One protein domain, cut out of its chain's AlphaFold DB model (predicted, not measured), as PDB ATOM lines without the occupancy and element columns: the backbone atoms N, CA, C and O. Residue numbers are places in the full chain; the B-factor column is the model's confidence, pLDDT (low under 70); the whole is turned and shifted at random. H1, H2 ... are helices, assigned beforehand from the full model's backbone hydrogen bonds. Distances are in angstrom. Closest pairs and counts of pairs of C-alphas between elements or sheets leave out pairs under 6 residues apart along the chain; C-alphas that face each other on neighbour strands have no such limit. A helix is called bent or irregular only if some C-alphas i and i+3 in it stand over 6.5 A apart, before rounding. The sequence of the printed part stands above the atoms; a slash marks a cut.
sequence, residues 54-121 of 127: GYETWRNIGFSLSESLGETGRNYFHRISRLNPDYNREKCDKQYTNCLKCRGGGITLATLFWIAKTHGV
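This is residues 54 to 121 of the 127 residues of the protein "PriCT_2 domain-containing protein" of Labilibaculum euxinus (UniProt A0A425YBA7). A long helix, H1, folds back on itself into two arms lying side by side, H1a and H1b; H2 packs across both arms, and H3 packs on H1a on the side away from H2. H1a is in the middle of the domain and touches H1b, H2 and H3. The printed part has 68 residues with three named helices, H1, H2 and H3 in that order, and no named strand; the class is all helix. The whole is compact and rounded, with a radius of gyration of the C-alphas of 11.0 A and spans of 30 by 28 by 19 A.

H1, residues 55 to 81, was assigned as one helix by its hydrogen bonds but is bent: C-alphas 68 and 71 are 9.5 A apart. Its arms, H1a with residues 55 to 68 and H1b with residues 71 to 81, touch and run opposite ways at a shallow tilt of 28 degrees; their closest C-alphas, those of Leu 65 and Gly 73, are 4.9 A apart. H2, residues 89 to 101, forms a helical hairpin with H1b. These two touch and run opposite ways at a steep tilt of 40 degrees, and their closest C-alphas, those of Arg 74 and Tyr 96, are 6.4 A apart. With its residues 95 to 100 alone, H2 touches H1a, running the same way at a steep tilt of 54 degrees; the closest C-alphas, of Phe 63 and Cys 99, are 5.2 A apart. H3, residues 109 to 118, touches H1a and runs opposite ways to it at a steep tilt of 39 degrees, with the closest C-alphas, of Ser 64 and Leu 109, 4.7 A apart. H3 is apart from both H1b and H2. The helix packing is mostly crossed, with one of the four touching pairs at a shallow tilt. Every O i to N i+4 pair is within hydrogen-bond range in H1a, H2 and H3; in H1b 5 of 7 are.

H1a begins at C-alpha 55, at (-13.277, -23.223, -21.111), and is 20.1 A long from first to last C-alpha. Residues 69 and 70 belong to neither arm. H1b, 15.9 A long, begins at C-alpha 71, at (-12.253, -43.628, -24.324). H2, residues 89 to 101, is 18.4 A long. H3, residues 109 to 118, is 14.5 A long and ends at C-alpha 118, at (-29.145, -23.942, -22.831).

The two C-alphas farthest apart, those of Lys 101 and Gly 120, are 31.0 A apart. The printed part has no cut, and the links H1 to H2 and H2 to H3 are short, with 7 residues each. The mean pLDDT of the printed part is 86.9; residues 103 to 105 are under 70.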
ATOM      1  N   GLY A  54     -16.728 -21.038 -23.746       83.25
ATOM      2  CA  GLY A  54     -16.131 -21.020 -22.414       83.25
ATOM      3  C   GLY A  54     -15.368 -22.302 -22.060       83.25
ATOM      4  O   GLY A  54     -15.859 -23.424 -22.195       83.25
ATOM      5  N   TYR A  55     -14.157 -22.122 -21.520       84.88
ATOM      6  CA  TYR A  55     -13.277 -23.223 -21.111       84.88
ATOM      7  C   TYR A  55     -13.933 -24.163 -20.090       84.88
ATOM      8  O   TYR A  55     -13.749 -25.375 -20.155       84.88
ATOM      9  N   GLU A  56     -14.714 -23.624 -19.150       86.81
ATOM     10  CA  GLU A  56     -15.391 -24.429 -18.132       86.81
ATOM     11  C   GLU A  56     -16.454 -25.348 -18.732       86.81
ATOM     12  O   GLU A  56     -16.479 -26.535 -18.411       86.81
ATOM     13  N   THR A  57     -17.281 -24.821 -19.636       87.88
ATOM     14  CA  THR A  57     -18.300 -25.575 -20.374       87.88
ATOM     15  C   THR A  57     -17.650 -26.685 -21.189       87.88
ATOM     16  O   THR A  57     -17.999 -27.854 -21.035       87.88
ATOM     17  N   TRP A  58     -16.629 -26.344 -21.978       90.62
ATOM     18  CA  TRP A  58     -15.858 -27.295 -22.775       90.62
ATOM     19  C   TRP A  58     -15.223 -28.405 -21.923       90.62
ATOM     20  O   TRP A  58     -15.385 -29.595 -22.204       90.62
ATOM     21  N   ARG A  59     -14.572 -28.044 -20.815       90.06
ATOM     22  CA  ARG A  59     -14.003 -28.999 -19.853       90.06
ATOM     23  C   ARG A  59     -15.076 -29.908 -19.249       90.06
ATOM     24  O   ARG A  59     -14.848 -31.109 -19.112       90.06
ATOM     25  N   ASN A  60     -16.235 -29.359 -18.885       89.88
ATOM     26  CA  ASN A  60     -17.345 -30.124 -18.314       89.88
ATOM     27  C   ASN A  60     -17.936 -31.111 -19.332       89.88
ATOM     28  O   ASN A  60     -18.237 -32.245 -18.964       89.88
ATOM     29  N   ILE A  61     -18.030 -30.733 -20.610       90.25
ATOM     30  CA  ILE A  61     -18.398 -31.655 -21.696       90.25
ATOM     31  C   ILE A  61     -17.410 -32.827 -21.738       90.25
ATOM     32  O   ILE A  61     -17.832 -33.983 -21.716       90.25
ATOM     33  N   GLY A  62     -16.104 -32.546 -21.707       91.19
ATOM     34  CA  GLY A  62     -15.065 -33.579 -21.697       91.19
ATOM     35  C   GLY A  62     -15.212 -34.568 -20.537       91.19
ATOM     36  O   GLY A  62     -15.204 -35.773 -20.766       91.19
ATOM     37  N   PHE A  63     -15.421 -34.072 -19.312       89.88
ATOM     38  CA  PHE A  63     -15.671 -34.929 -18.144       89.88
ATOM     39  C   PHE A  63     -16.968 -35.737 -18.258       89.88
ATOM     40  O   PHE A  63     -17.000 -36.903 -17.881       89.88
ATOM     41  N   SER A  64     -18.035 -35.143 -18.794       89.94
ATOM     42  CA  SER A  64     -19.320 -35.834 -18.939       89.94
ATOM     43  C   SER A  64     -19.233 -37.033 -19.892       89.94
ATOM     44  O   SER A  64     -19.826 -38.082 -19.627       89.94
ATOM     45  N   LEU A  65     -18.458 -36.886 -20.973       90.00
ATOM     46  CA  LEU A  65     -18.202 -37.924 -21.965       90.00
ATOM     47  C   LEU A  65     -17.239 -38.981 -21.420       90.00
ATOM     48  O   LEU A  65     -17.527 -40.167 -21.548       90.00
ATOM     49  N   SER A  66     -16.143 -38.576 -20.770       90.31
ATOM     50  CA  SER A  66     -15.167 -39.522 -20.222       90.31
ATOM     51  C   SER A  66     -15.758 -40.385 -19.109       90.31
ATOM     52  O   SER A  66     -15.508 -41.586 -19.084       90.31
ATOM     53  N   GLU A  67     -16.603 -39.817 -18.246       87.19
ATOM     54  CA  GLU A  67     -17.249 -40.557 -17.155       87.19
ATOM     55  C   GLU A  67     -18.277 -41.575 -17.670       87.19
ATOM     56  O   GLU A  67     -18.441 -42.647 -17.092       87.19
ATOM     57  N   SER A  68     -18.969 -41.259 -18.769       84.12
ATOM     58  CA  SER A  68     -20.105 -42.067 -19.232       84.12
ATOM     59  C   SER A  68     -19.754 -43.033 -20.371       84.12
ATOM     60  O   SER A  68     -20.355 -44.099 -20.480       84.12
ATOM     61  N   LEU A  69     -18.791 -42.668 -21.225       84.75
ATOM     62  CA  LEU A  69     -18.373 -43.419 -22.418       84.75
ATOM     63  C   LEU A  69     -16.897 -43.853 -22.376       84.75
ATOM     64  O   LEU A  69     -16.459 -44.592 -23.258       84.75
ATOM     65  N   GLY A  70     -16.109 -43.392 -21.401       88.00
ATOM     66  CA  GLY A  70     -14.678 -43.689 -21.336       88.00
ATOM     67  C   GLY A  70     -13.925 -43.174 -22.565       88.00
ATOM     68  O   GLY A  70     -14.155 -42.060 -23.032       88.00
ATOM     69  N   GLU A  71     -13.024 -43.984 -23.119       89.44
ATOM     70  CA  GLU A  71     -12.253 -43.628 -24.324       89.44
ATOM     71  C   GLU A  71     -13.132 -43.416 -25.570       89.44
ATOM     72  O   GLU A  71     -12.828 -42.560 -26.398       89.44
ATOM     73  N   THR A  72     -14.274 -44.101 -25.680       87.81
ATOM     74  CA  THR A  72     -15.193 -43.944 -26.823       87.81
ATOM     75  C   THR A  72     -15.728 -42.511 -26.936       87.81
ATOM     76  O   THR A  72     -15.950 -42.006 -28.037       87.81
ATOM     77  N   GLY A  73     -15.864 -41.810 -25.805       89.38
ATOM     78  CA  GLY A  73     -16.284 -40.408 -25.759       89.38
ATOM     79  C   GLY A  73     -15.297 -39.428 -26.412       89.38
ATOM     80  O   GLY A  73     -15.684 -38.307 -26.747       89.38
ATOM     81  N   ARG A  74     -14.040 -39.837 -26.657       92.25
ATOM     82  CA  ARG A  74     -12.993 -38.984 -27.248       92.25
ATOM     83  C   ARG A  74     -13.405 -38.485 -28.626       92.25
ATOM     84  O   ARG A  74     -13.263 -37.303 -28.926       92.25
ATOM     85  N   ASN A  75     -13.958 -39.371 -29.455       92.25
ATOM     86  CA  ASN A  75     -14.397 -39.023 -30.806       92.25
ATOM     87  C   ASN A  75     -15.483 -37.932 -30.771       92.25
ATOM     88  O   ASN A  75     -15.344 -36.891 -31.413       92.25
ATOM     89  N   TYR A  76     -16.498 -38.116 -29.922       91.69
ATOM     90  CA  TYR A  76     -17.562 -37.136 -29.702       91.69
ATOM     91  C   TYR A  76     -17.028 -35.785 -29.234       91.69
ATOM     92  O   TYR A  76     -17.430 -34.742 -29.747       91.69
ATOM     93  N   PHE A  77     -16.062 -35.795 -28.316       92.25
ATOM     94  CA  PHE A  77     -15.441 -34.571 -27.828       92.25
ATOM     95  C   PHE A  77     -14.731 -33.796 -28.942       92.25
ATOM     96  O   PHE A  77     -14.892 -32.579 -29.036       92.25
ATOM     97  N   HIS A  78     -13.994 -34.484 -29.819       93.19
ATOM     98  CA  HIS A  78     -13.357 -33.855 -30.979       93.19
ATOM     99  C   HIS A  78     -14.372 -33.297 -31.977       93.19
ATOM    100  O   HIS A  78     -14.174 -32.185 -32.464       93.19
ATOM    101  N   ARG A  79     -15.455 -34.031 -32.266       92.44
ATOM    102  CA  ARG A  79     -16.527 -33.589 -33.176       92.44
ATOM    103  C   ARG A  79     -17.171 -32.294 -32.696       92.44
ATOM    104  O   ARG A  79     -17.188 -31.314 -33.433       92.44
ATOM    105  N   ILE A  80     -17.597 -32.265 -31.435       90.38
ATOM    106  CA  ILE A  80     -18.212 -31.083 -30.816       90.38
ATOM    107  C   ILE A  80     -17.213 -29.922 -30.764       90.38
ATOM    108  O   ILE A  80     -17.546 -28.799 -31.133       90.38
ATOM    109  N   SER A  81     -15.970 -30.185 -30.350       90.69
ATOM    110  CA  SER A  81     -14.955 -29.135 -30.215       90.69
ATOM    111  C   SER A  81     -14.545 -28.527 -31.554       90.69
ATOM    112  O   SER A  81     -14.132 -27.376 -31.571       90.69
ATOM    113  N   ARG A  82     -14.674 -29.257 -32.671       91.06
ATOM    114  CA  ARG A  82     -14.346 -28.770 -34.022       91.06
ATOM    115  C   ARG A  82     -15.240 -27.620 -34.488       91.06
ATOM    116  O   ARG A  82     -14.851 -26.895 -35.398       91.06
ATOM    117  N   LEU A  83     -16.416 -27.461 -33.889       87.62
ATOM    118  CA  LEU A  83     -17.328 -26.359 -34.200       87.62
ATOM    119  C   LEU A  83     -16.822 -25.018 -33.662       87.62
ATOM    120  O   LEU A  83     -17.232 -23.970 -34.154       87.62
ATOM    121  N   ASN A  84     -15.917 -25.054 -32.685       87.00
ATOM    122  CA  ASN A  84     -15.285 -23.862 -32.154       87.00
ATOM    123  C   ASN A  84     -14.157 -23.392 -33.091       87.00
ATOM    124  O   ASN A  84     -13.301 -24.208 -33.455       87.00
ATOM    125  N   PRO A  85     -14.087 -22.101 -33.458       86.56
ATOM    126  CA  PRO A  85     -12.989 -21.568 -34.270       86.56
ATOM    127  C   PRO A  85     -11.605 -21.736 -33.617       86.56
ATOM    128  O   PRO A  85     -10.612 -21.873 -34.329       86.56
ATOM    129  N   ASP A  86     -11.528 -21.799 -32.285       85.69
ATOM    130  CA  ASP A  86     -10.289 -22.022 -31.524       85.69
ATOM    131  C   ASP A  86      -9.907 -23.509 -31.387       85.69
ATOM    132  O   ASP A  86      -9.012 -23.877 -30.612       85.69
ATOM    133  N   TYR A  87     -10.574 -24.398 -32.131       89.12
ATOM    134  CA  TYR A  87     -10.310 -25.828 -32.075       89.12
ATOM    135  C   TYR A  87      -8.855 -26.162 -32.404       89.12
ATOM    136  O   TYR A  87      -8.339 -25.911 -33.494       89.12
ATOM    137  N   ASN A  88      -8.209 -26.856 -31.471       91.69
ATOM    138  CA  ASN A  88      -6.893 -27.431 -31.677       91.69
ATOM    139  C   ASN A  88      -6.911 -28.903 -31.267       91.69
ATOM    140  O   ASN A  88      -7.155 -29.236 -30.105       91.69
ATOM    141  N   ARG A  89      -6.607 -29.781 -32.227       91.69
ATOM    142  CA  ARG A  89      -6.629 -31.235 -32.038       91.69
ATOM    143  C   ARG A  89      -5.748 -31.692 -30.874       91.69
ATOM    144  O   ARG A  89      -6.206 -32.495 -30.070       91.69
ATOM    145  N   GLU A  90      -4.525 -31.177 -30.754       92.69
ATOM    146  CA  GLU A  90      -3.601 -31.567 -29.681       92.69
ATOM    147  C   GLU A  90      -4.078 -31.091 -28.308       92.69
ATOM    148  O   GLU A  90      -3.990 -31.836 -27.331       92.69
ATOM    149  N   LYS A  91      -4.605 -29.861 -28.215       90.69
ATOM    150  CA  LYS A  91      -5.189 -29.351 -26.961       90.69
ATOM    151  C   LYS A  91      -6.389 -30.195 -26.540       90.69
ATOM    152  O   LYS A  91      -6.508 -30.545 -25.369       90.69
ATOM    153  N   CYS A  92      -7.242 -30.547 -27.498       92.75
ATOM    154  CA  CYS A  92      -8.434 -31.354 -27.269       92.75
ATOM    155  C   CYS A  92      -8.085 -32.765 -26.787       92.75
ATOM    156  O   CYS A  92      -8.643 -33.236 -25.798       92.75
ATOM    157  N   ASP A  93      -7.108 -33.404 -27.430       93.06
ATOM    158  CA  ASP A  93      -6.656 -34.750 -27.077       93.06
ATOM    159  C   ASP A  93      -6.023 -34.798 -25.674       93.06
ATOM    160  O   ASP A  93      -6.351 -35.660 -24.849       93.06
ATOM    161  N   LYS A  94      -5.181 -33.805 -25.353       93.56
ATOM    162  CA  LYS A  94      -4.598 -33.637 -24.012       93.56
ATOM    163  C   LYS A  94      -5.679 -33.410 -22.960       93.56
ATOM    164  O   LYS A  94      -5.640 -34.040 -21.904       93.56
ATOM    165  N   GLN A  95      -6.655 -32.547 -23.246       90.94
ATOM    166  CA  GLN A  95      -7.754 -32.270 -22.327       90.94
ATOM    167  C   GLN A  95      -8.580 -33.528 -22.055       90.94
ATOM    168  O   GLN A  95      -8.842 -33.834 -20.894       90.94
ATOM    169  N   TYR A  96      -8.932 -34.290 -23.091       93.00
ATOM    170  CA  TYR A  96      -9.702 -35.522 -22.930       93.00
ATOM    171  C   TYR A  96      -8.939 -36.573 -22.121       93.00
ATOM    172  O   TYR A  96      -9.475 -37.171 -21.191       93.00
ATOM    173  N   THR A  97      -7.645 -36.730 -22.401       93.19
ATOM    174  CA  THR A  97      -6.756 -37.609 -21.632       93.19
ATOM    175  C   THR A  97      -6.694 -37.205 -20.156       93.19
ATOM    176  O   THR A  97      -6.718 -38.064 -19.276       93.19
ATOM    177  N   ASN A  98      -6.670 -35.904 -19.855       90.38
ATOM    178  CA  ASN A  98      -6.754 -35.415 -18.478       90.38
ATOM    179  C   ASN A  98      -8.122 -35.722 -17.846       90.38
ATOM    180  O   ASN A  98      -8.167 -36.133 -16.690       90.38
ATOM    181  N   CYS A  99      -9.217 -35.597 -18.600       88.31
ATOM    182  CA  CYS A  99     -10.565 -35.960 -18.146       88.31
ATOM    183  C   CYS A  99     -10.756 -37.468 -17.913       88.31
ATOM    184  O   CYS A  99     -11.667 -37.855 -17.191       88.31
ATOM    185  N   LEU A 100      -9.931 -38.322 -18.519       88.25
ATOM    186  CA  LEU A 100      -9.908 -39.764 -18.241       88.25
ATOM    187  C   LEU A 100      -9.077 -40.096 -16.999       88.25
ATOM    188  O   LEU A 100      -9.424 -40.994 -16.236       88.25
ATOM    189  N   LYS A 101      -7.973 -39.371 -16.789       87.38
ATOM    190  CA  LYS A 101      -7.101 -39.541 -15.617       87.38
ATOM    191  C   LYS A 101      -7.742 -39.006 -14.337       87.38
ATOM    192  O   LYS A 101      -7.565 -39.586 -13.269       87.38
ATOM    193  N   CYS A 102      -8.464 -37.896 -14.436       79.62
ATOM    194  CA  CYS A 102      -9.172 -37.280 -13.325       79.62
ATOM    195  C   CYS A 102     -10.652 -37.654 -13.388       79.62
ATOM    196  O   CYS A 102     -11.299 -37.426 -14.399       79.62
ATOM    197  N   ARG A 103     -11.227 -38.150 -12.289       69.75
ATOM    198  CA  ARG A 103     -12.685 -38.301 -12.209       69.75
ATOM    199  C   ARG A 103     -13.324 -36.926 -12.042       69.75
ATOM    200  O   ARG A 103     -13.015 -36.212 -11.084       69.75
ATOM    201  N   GLY A 104     -14.189 -36.540 -12.977       63.53
ATOM    202  CA  GLY A 104     -14.920 -35.276 -12.932       63.53
ATOM    203  C   GLY A 104     -15.920 -35.305 -11.783       63.53
ATOM    204  O   GLY A 104     -17.007 -35.842 -11.939       63.53
ATOM    205  N   GLY A 105     -15.545 -34.781 -10.614       64.00
ATOM    206  CA  GLY A 105     -16.323 -34.889  -9.375       64.00
ATOM    207  C   GLY A 105     -17.765 -34.378  -9.495       64.00
ATOM    208  O   GLY A 105     -18.032 -33.216  -9.204       64.00
ATOM    209  N   GLY A 106     -18.695 -35.260  -9.878       73.12
ATOM    210  CA  GLY A 106     -20.121 -34.967 -10.062       73.12
ATOM    211  C   GLY A 106     -20.535 -34.524 -11.470       73.12
ATOM    212  O   GLY A 106     -21.711 -34.228 -11.675       73.12
ATOM    213  N   ILE A 107     -19.621 -34.488 -12.444       80.44
ATOM    214  CA  ILE A 107     -19.951 -34.131 -13.830       80.44
ATOM    215  C   ILE A 107     -20.351 -35.403 -14.577       80.44
ATOM    216  O   ILE A 107     -19.515 -36.234 -14.906       80.44
ATOM    217  N   THR A 108     -21.646 -35.540 -14.852       82.69
ATOM    218  CA  THR A 108     -22.221 -36.677 -15.593       82.69
ATOM    219  C   THR A 108     -22.782 -36.229 -16.937       82.69
ATOM    220  O   THR A 108     -22.863 -35.025 -17.204       82.69
ATOM    221  N   LEU A 109     -23.246 -37.173 -17.765       82.88
ATOM    222  CA  LEU A 109     -23.880 -36.866 -19.052       82.88
ATOM    223  C   LEU A 109     -25.095 -35.928 -18.953       82.88
ATOM    224  O   LEU A 109     -25.388 -35.201 -19.895       82.88
ATOM    225  N   ALA A 110     -25.766 -35.865 -17.799       82.94
ATOM    226  CA  ALA A 110     -26.827 -34.883 -17.565       82.94
ATOM    227  C   ALA A 110     -26.343 -33.436 -17.787       82.94
ATOM    228  O   ALA A 110     -27.088 -32.608 -18.308       82.94
ATOM    229  N   THR A 111     -25.078 -33.156 -17.456       86.38
ATOM    230  CA  THR A 111     -24.431 -31.856 -17.681       86.38
ATOM    231  C   THR A 111     -24.379 -31.520 -19.166       86.38
ATOM    232  O   THR A 111     -24.688 -30.396 -19.546       86.38
ATOM    233  N   LEU A 112     -24.044 -32.501 -20.010       86.19
ATOM    234  CA  LEU A 112     -23.978 -32.326 -21.459       86.19
ATOM    235  C   LEU A 112     -25.344 -31.952 -22.038       86.19
ATOM    236  O   LEU A 112     -25.451 -30.970 -22.766       86.19
ATOM    237  N   PHE A 113     -26.395 -32.693 -21.675       84.62
ATOM    238  CA  PHE A 113     -27.751 -32.394 -22.145       84.62
ATOM    239  C   PHE A 113     -28.254 -31.044 -21.637       84.62
ATOM    240  O   PHE A 113     -28.946 -30.336 -22.364       84.62
ATOM    241  N   TRP A 114     -27.905 -30.669 -20.405       85.75
ATOM    242  CA  TRP A 114     -28.252 -29.360 -19.864       85.75
ATOM    243  C   TRP A 114     -27.561 -28.225 -20.629       85.75
ATOM    244  O   TRP A 114     -28.237 -27.283 -21.033       85.75
ATOM    245  N   ILE A 115     -26.255 -28.345 -20.905       86.25
ATOM    246  CA  ILE A 115     -25.508 -27.384 -21.733       86.25
ATOM    247  C   ILE A 115     -26.153 -27.280 -23.115       86.25
ATOM    248  O   ILE A 115     -26.503 -26.190 -23.557       86.25
ATOM    249  N   ALA A 116     -26.382 -28.412 -23.778       85.00
ATOM    250  CA  ALA A 116     -26.970 -28.423 -25.108       85.00
ATOM    251  C   ALA A 116     -28.356 -27.755 -25.132       85.00
ATOM    252  O   ALA A 116     -28.625 -26.919 -25.994       85.00
ATOM    253  N   LYS A 117     -29.194 -28.026 -24.123       84.81
ATOM    254  CA  LYS A 117     -30.498 -27.379 -23.951       84.81
ATOM    255  C   LYS A 117     -30.382 -25.864 -23.775       84.81
ATOM    256  O   LYS A 117     -31.177 -25.139 -24.369       84.81
ATOM    257  N   THR A 118     -29.412 -25.383 -23.000       83.88
ATOM    258  CA  THR A 118     -29.145 -23.942 -22.831       83.88
ATOM    259  C   THR A 118     -28.777 -23.271 -24.155       83.88
ATOM    260  O   THR A 118     -29.162 -22.132 -24.393       83.88
ATOM    261  N   HIS A 119     -28.111 -23.998 -25.051       82.88
ATOM    262  CA  HIS A 119     -27.777 -23.540 -26.401       82.88
ATOM    263  C   HIS A 119     -28.895 -23.783 -27.437       82.88
ATOM    264  O   HIS A 119     -28.681 -23.598 -28.632       82.88
ATOM    265  N   GLY A 120     -30.094 -24.200 -27.009       79.69
ATOM    266  CA  GLY A 120     -31.239 -24.435 -27.898       79.69
ATOM    267  C   GLY A 120     -31.239 -25.794 -28.607       79.69
ATOM    268  O   GLY A 120     -32.129 -26.062 -29.413       79.69
ATOM    269  N   VAL A 121     -30.294 -26.683 -28.290       78.38
ATOM    270  CA  VAL A 121     -30.252 -28.056 -28.804       78.38
ATOM    271  C   VAL A 121     -31.075 -28.951 -27.882       78.38
ATOM    272  O   VAL A 121     -30.645 -29.362 -26.805       78.38
TER     273      VAL A 121